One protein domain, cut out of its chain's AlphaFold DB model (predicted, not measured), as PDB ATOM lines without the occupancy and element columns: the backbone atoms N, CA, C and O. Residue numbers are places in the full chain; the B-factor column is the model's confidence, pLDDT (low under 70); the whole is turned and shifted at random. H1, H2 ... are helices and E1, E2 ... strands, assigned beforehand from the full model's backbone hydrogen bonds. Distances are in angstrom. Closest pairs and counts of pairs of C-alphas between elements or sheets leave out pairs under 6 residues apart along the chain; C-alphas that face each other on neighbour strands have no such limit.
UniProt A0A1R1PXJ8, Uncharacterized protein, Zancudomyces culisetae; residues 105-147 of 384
ATOM      1  N   SER A 105     244.204  21.856 117.900       65.81
ATOM      2  CA  SER A 105     244.984  20.675 118.262       65.81
ATOM      3  C   SER A 105     246.395  20.704 117.655       65.81
ATOM      4  O   SER A 105     246.636  21.316 116.609       65.81
ATOM      5  N   LEU A 106     247.342  20.009 118.293       58.00
ATOM      6  CA  LEU A 106     248.697  19.855 117.752       58.00
ATOM      7  C   LEU A 106     248.672  19.205 116.358       58.00
ATOM      8  O   LEU A 106     249.395  19.633 115.465       58.00
ATOM      9  N   GLU A 107     247.789  18.227 116.156       65.31
ATOM     10  CA  GLU A 107     247.570  17.554 114.873       65.31
ATOM     11  C   GLU A 107     247.064  18.529 113.795       65.31
ATOM     12  O   GLU A 107     247.543  18.518 112.662       65.31
ATOM     13  N   SER A 108     246.152  19.430 114.163       68.69
ATOM     14  CA  SER A 108     245.626  20.482 113.288       68.69
ATOM     15  C   SER A 108     246.720  21.482 112.867       68.69
ATOM     16  O   SER A 108     246.828  21.866 111.702       68.69
ATOM     17  N   TRP A 109     247.612  21.851 113.791       65.50
ATOM     18  CA  TRP A 109     248.787  22.668 113.463       65.50
ATOM     19  C   TRP A 109     249.804  21.942 112.574       65.50
ATOM     20  O   TRP A 109     250.379  22.562 111.679       65.50
ATOM     21  N   ILE A 110     249.999  20.633 112.763       69.31
ATOM     22  CA  ILE A 110     250.840  19.809 111.882       69.31
ATOM     23  C   ILE A 110     250.253  19.771 110.462       69.31
ATOM     24  O   ILE A 110     250.995  19.983 109.504       69.31
ATOM     25  N   LYS A 111     248.930  19.597 110.309       75.06
ATOM     26  CA  LYS A 111     248.239  19.623 109.002       75.06
ATOM     27  C   LYS A 111     248.415  20.955 108.268       75.06
ATOM     28  O   LYS A 111     248.735  20.947 107.078       75.06
ATOM     29  N   TYR A 112     248.280  22.084 108.971       79.56
ATOM     30  CA  TYR A 112     248.544  23.409 108.398       79.56
ATOM     31  C   TYR A 112     249.995  23.552 107.922       79.56
ATOM     32  O   TYR A 112     250.235  23.886 106.759       79.56
ATOM     33  N   ASN A 113     250.964  23.270 108.801       69.62
ATOM     34  CA  ASN A 113     252.382  23.469 108.499       69.62
ATOM     35  C   ASN A 113     252.869  22.533 107.384       69.62
ATOM     36  O   ASN A 113     253.600  22.983 106.510       69.62
ATOM     37  N   ALA A 114     252.429  21.269 107.355       72.56
ATOM     38  CA  ALA A 114     252.753  20.330 106.280       72.56
ATOM     39  C   ALA A 114     252.224  20.817 104.920       72.56
ATOM     40  O   ALA A 114     252.972  20.862 103.944       72.56
ATOM     41  N   CYS A 115     250.965  21.269 104.869       82.94
ATOM     42  CA  CYS A 115     250.387  21.874 103.668       82.94
ATOM     43  C   CYS A 115     251.199  23.095 103.197       82.94
ATOM     44  O   CYS A 115     251.511  23.201 102.006       82.94
ATOM     45  N   ALA A 116     251.573  23.993 104.116       79.81
ATOM     46  CA  ALA A 116     252.297  25.220 103.790       79.81
ATOM     47  C   ALA A 116     253.766  24.970 103.396       79.81
ATOM     48  O   ALA A 116     254.333  25.736 102.620       79.81
ATOM     49  N   LEU A 117     254.373  23.877 103.869       68.94
ATOM     50  CA  LEU A 117     255.700  23.421 103.443       68.94
ATOM     51  C   LEU A 117     255.699  22.902 102.000       68.94
ATOM     52  O   LEU A 117     256.613  23.213 101.244       68.94
ATOM     53  N   THR A 118     254.673  22.140 101.607       80.44
ATOM     54  CA  THR A 118     254.560  21.598 100.242       80.44
ATOM     55  C   THR A 118     254.152  22.655  99.211       80.44
ATOM     56  O   THR A 118     254.600  22.586  98.071       80.44
ATOM     57  N   ASN A 119     253.304  23.618  99.588       83.88
ATOM     58  CA  ASN A 119     252.636  24.513  98.634       83.88
ATOM     59  C   ASN A 119     252.955  26.012  98.814       83.88
ATOM     60  O   ASN A 119     252.522  26.836  98.006       83.88
ATOM     61  N   GLY A 120     253.701  26.376  99.858       76.50
ATOM     62  CA  GLY A 120     253.973  27.761 100.239       76.50
ATOM     63  C   GLY A 120     252.913  28.376 101.164       76.50
ATOM     64  O   GLY A 120     251.826  27.838 101.383       76.50
ATOM     65  N   TYR A 121     253.243  29.544 101.720       64.75
ATOM     66  CA  TYR A 121     252.367  30.289 102.625       64.75
ATOM     67  C   TYR A 121     251.388  31.175 101.852       64.75
ATOM     68  O   TYR A 121     251.795  32.039 101.080       64.75
ATOM     69  N   GLY A 122     250.090  31.002 102.118       66.88
ATOM     70  CA  GLY A 122     249.018  31.809 101.535       66.88
ATOM     71  C   GLY A 122     248.129  31.012 100.584       66.88
ATOM     72  O   GLY A 122     247.679  29.919 100.926       66.88
ATOM     73  N   VAL A 123     247.838  31.597  99.418       70.00
ATOM     74  CA  VAL A 123     246.981  31.007  98.381       70.00
ATOM     75  C   VAL A 123     247.837  30.629  97.174       70.00
ATOM     76  O   VAL A 123     248.580  31.462  96.658       70.00
ATOM     77  N   PHE A 124     247.703  29.390  96.719       81.31
ATOM     78  CA  PHE A 124     248.463  28.782  95.630       81.31
ATOM     79  C   PHE A 124     247.521  28.134  94.607       81.31
ATOM     80  O   PHE A 124     246.347  27.891  94.887       81.31
ATOM     81  N   ASN A 125     248.019  27.838  93.408       84.69
ATOM     82  CA  ASN A 125     247.265  27.043  92.439       84.69
ATOM     83  C   ASN A 125     247.419  25.551  92.753       84.69
ATOM     84  O   ASN A 125     248.519  25.083  93.036       84.69
ATOM     85  N   SER A 126     246.332  24.792  92.624       82.94
ATOM     86  CA  SER A 126     246.395  23.331  92.520       82.94
ATOM     87  C   SER A 126     247.292  22.912  91.345       82.94
ATOM     88  O   SER A 126     247.419  23.650  90.367       82.94
ATOM     89  N   THR A 127     247.853  21.702  91.386       80.38
ATOM     90  CA  THR A 127     248.723  21.147  90.329       80.38
ATOM     91  C   THR A 127     248.072  21.115  88.940       80.38
ATOM     92  O   THR A 127     248.776  21.146  87.934       80.38
ATOM     93  N   ASN A 128     246.737  21.112  88.863       79.12
ATOM     94  CA  ASN A 128     245.979  21.199  87.611       79.12
ATOM     95  C   ASN A 128     245.679  22.641  87.135       79.12
ATOM     96  O   ASN A 128     245.103  22.812  86.068       79.12
ATOM     97  N   ASN A 129     246.031  23.674  87.911       73.88
ATOM     98  CA  ASN A 129     245.682  25.093  87.715       73.88
ATOM     99  C   ASN A 129     244.169  25.428  87.632       73.88
ATOM    100  O   ASN A 129     243.812  26.577  87.381       73.88
ATOM    101  N   LEU A 130     243.264  24.478  87.902       75.19
ATOM    102  CA  LEU A 130     241.802  24.669  87.859       75.19
ATOM    103  C   LEU A 130     241.196  25.095  89.210       75.19
ATOM    104  O   LEU A 130     239.987  25.309  89.322       75.19
ATOM    105  N   SER A 131     242.003  25.160  90.269       78.69
ATOM    106  CA  SER A 131     241.564  25.504  91.627       78.69
ATOM    107  C   SER A 131     242.598  26.368  92.339       78.69
ATOM    108  O   SER A 131     243.793  26.088  92.260       78.69
ATOM    109  N   MET A 132     242.125  27.380  93.068       77.62
ATOM    110  CA  MET A 132     242.925  28.109  94.053       77.62
ATOM    111  C   MET A 132     242.787  27.399  95.397       77.62
ATOM    112  O   MET A 132     241.677  27.147  95.864       77.62
ATOM    113  N   CYS A 133     243.917  27.076  96.006       83.75
ATOM    114  CA  CYS A 133     244.015  26.330  97.246       83.75
ATOM    115  C   CYS A 133     244.734  27.159  98.311       83.75
ATOM    116  O   CYS A 133     245.560  28.013  97.999       83.75
ATOM    117  N   TYR A 134     244.418  26.912  99.575       80.31
ATOM    118  CA  TYR A 134     245.107  27.500 100.717       80.31
ATOM    119  C   TYR A 134     245.136  26.505 101.875       80.31
ATOM    120  O   TYR A 134     244.316  25.587 101.954       80.31
ATOM    121  N   CYS A 135     246.098  26.677 102.774       82.94
ATOM    122  CA  CYS A 135     246.236  25.816 103.940       82.94
ATOM    123  C   CYS A 135     245.362  26.311 105.097       82.94
ATOM    124  O   CYS A 135     245.321  27.503 105.403       82.94
ATOM    125  N   THR A 136     244.693  25.377 105.764       81.12
ATOM    126  CA  THR A 136     243.949  25.572 107.011       81.12
ATOM    127  C   THR A 136     244.462  24.604 108.073       81.12
ATOM    128  O   THR A 136     245.282  23.727 107.803       81.12
ATOM    129  N   ILE A 137     243.958  24.754 109.295       77.31
ATOM    130  CA  ILE A 137     244.238  23.846 110.413       77.31
ATOM    131  C   ILE A 137     243.672  22.426 110.203       77.31
ATOM    132  O   ILE A 137     244.012  21.515 110.948       77.31
ATOM    133  N   ASP A 138     242.858  22.212 109.170       77.00
ATOM    134  CA  ASP A 138     242.313  20.898 108.814       77.00
ATOM    135  C   ASP A 138     243.003  20.290 107.576       77.00
ATOM    136  O   ASP A 138     242.797  19.117 107.268       77.00
ATOM    137  N   GLY A 139     243.870  21.054 106.896       78.94
ATOM    138  CA  GLY A 139     244.641  20.625 105.726       78.94
ATOM    139  C   GLY A 139     244.547  21.601 104.550       78.94
ATOM    140  O   GLY A 139     244.365  22.802 104.723       78.94
ATOM    141  N   MET A 140     244.692  21.091 103.326       86.81
ATOM    142  CA  MET A 140     244.534  21.889 102.106       86.81
ATOM    143  C   MET A 140     243.050  22.056 101.754       86.81
ATOM    144  O   MET A 140     242.350  21.068 101.541       86.81
ATOM    145  N   VAL A 141     242.591  23.300 101.609       81.75
ATOM    146  CA  VAL A 141     241.242  23.634 101.130       81.75
ATOM    147  C   VAL A 141     241.347  24.266  99.745       81.75
ATOM    148  O   VAL A 141     242.018  25.281  99.576       81.75
ATOM    149  N   CYS A 142     240.676  23.676  98.753       83.50
ATOM    150  CA  CYS A 142     240.692  24.124  97.358       83.50
ATOM    151  C   CYS A 142     239.306  24.586  96.893       83.50
ATOM    152  O   CYS A 142     238.339  23.828  96.946       83.50
ATOM    153  N   GLY A 143     239.225  25.810  96.372       71.25
ATOM    154  CA  GLY A 143     238.070  26.314  95.636       71.25
ATOM    155  C   GLY A 143     238.285  26.173  94.129       71.25
ATOM    156  O   GLY A 143     239.300  26.630  93.602       71.25
ATOM    157  N   THR A 144     237.322  25.579  93.418       72.44
ATOM    158  CA  THR A 144     237.350  25.560  91.947       72.44
ATOM    159  C   THR A 144     237.250  26.979  91.399       72.44
ATOM    160  O   THR A 144     236.366  27.743  91.792       72.44
ATOM    161  N   ILE A 145     238.127  27.327  90.454       58.53
ATOM    162  CA  ILE A 145     238.036  28.595  89.726       58.53
ATOM    163  C   ILE A 145     236.913  28.442  88.696       58.53
ATOM    164  O   ILE A 145     237.146  28.218  87.508       58.53
ATOM    165  N   LYS A 146     235.659  28.529  89.151       47.56
ATOM    166  CA  LYS A 146     234.521  28.692  88.246       47.56
ATOM    167  C   LYS A 146     234.698  30.024  87.530       47.56
ATOM    168  O   LYS A 146     234.424  31.073  88.111       47.56
ATOM    169  N   ALA A 147     235.156  29.969  86.281       44.22
ATOM    170  CA  ALA A 147     235.210  31.120  85.392       44.22
ATOM    171  C   ALA A 147     233.810  31.749  85.331       44.22
ATOM    172  O   ALA A 147     232.873  31.174  84.770       44.22
TER     173      ALA A 147
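AT A GLANCE: This is residues 105 to 147 of the 384 residues of an uncharacterized protein of Zancudomyces culisetae (UniProt A0A1R1PXJ8). A helix, H1, packs over one face of a small sheet of three antiparallel strands, whose other face is bare. H1 runs roughly along the strands but is shifted toward the turn between E2 and E3, and the first residues of H1 and the tail of residues 145 to 147 lie at the two ends of the longest axis. The printed part has 43 residues, with one named helix and three named strands in the order H1, E1, E2, E3; the sheet's order is E1, E2, E3, all antiparallel, and the class is mixed, helices and strands. The whole is only just compact, close to loose, with a radius of gyration of the C-alphas of 10.7 A, and its outline is a rod spanning 37 by 15 by 14 A.

HOW THE PARTS SIT: H1, residues 106 to 119, is on the sheet formed by E1, residues 123 to 125, E2, residues 131 to 136, and E3, residues 139 to 144. Helix and sheet form two layers, a helix on one face of a sheet. The height of H1 over the sheet is 7.0 A. H1 lies over E2 and runs along the strands, at 24 degrees to E2 on the local plane. The closest C-alphas of H1 and E2 are those of Tyr 112 and Thr 136, 5.3 A apart; those of H1 and E3 are Lys 111 and Gly 139, 5.0 A apart. In H1, every O i to N i+4 pair is within hydrogen-bond range. The strands form a meander, each the antiparallel neighbour of the one before. E1 and E2 are a hairpin, with 141 degrees between their directions; N 124 and O 133 are within hydrogen-bond range at 2.9 A. E2 and E3 are also a hairpin, at 155 degrees; N 134 and O 141 are 2.9 A apart and N 143 and O 132 are 2.8 A apart. E2 is the inner strand, and E1 and E3 are edge strands.

IN THESE COORDINATES: H1 begins at C-alpha 106 at (248.697, 19.855, 117.752) and measures 20.1 A from first to last C-alpha. E1 has 3 residues and measures 7.1 A. E2 begins at C-alpha 131 at (241.564, 25.504, 91.627) and measures 15.6 A. E3 measures 16.4 A and ends at C-alpha 144 at (237.350, 25.560, 91.947).

THE WHOLE: The two C-alphas farthest apart are those of Leu 106 and Ala 147, 36.8 A. The printed part has no cut, and the links H1 to E1, E1 to E2 and E2 to E3 are tight. The mean pLDDT of the printed part is 74.1; residues 105 to 110, 113, 117, 121 to 122 and 145 to 147 are under 70.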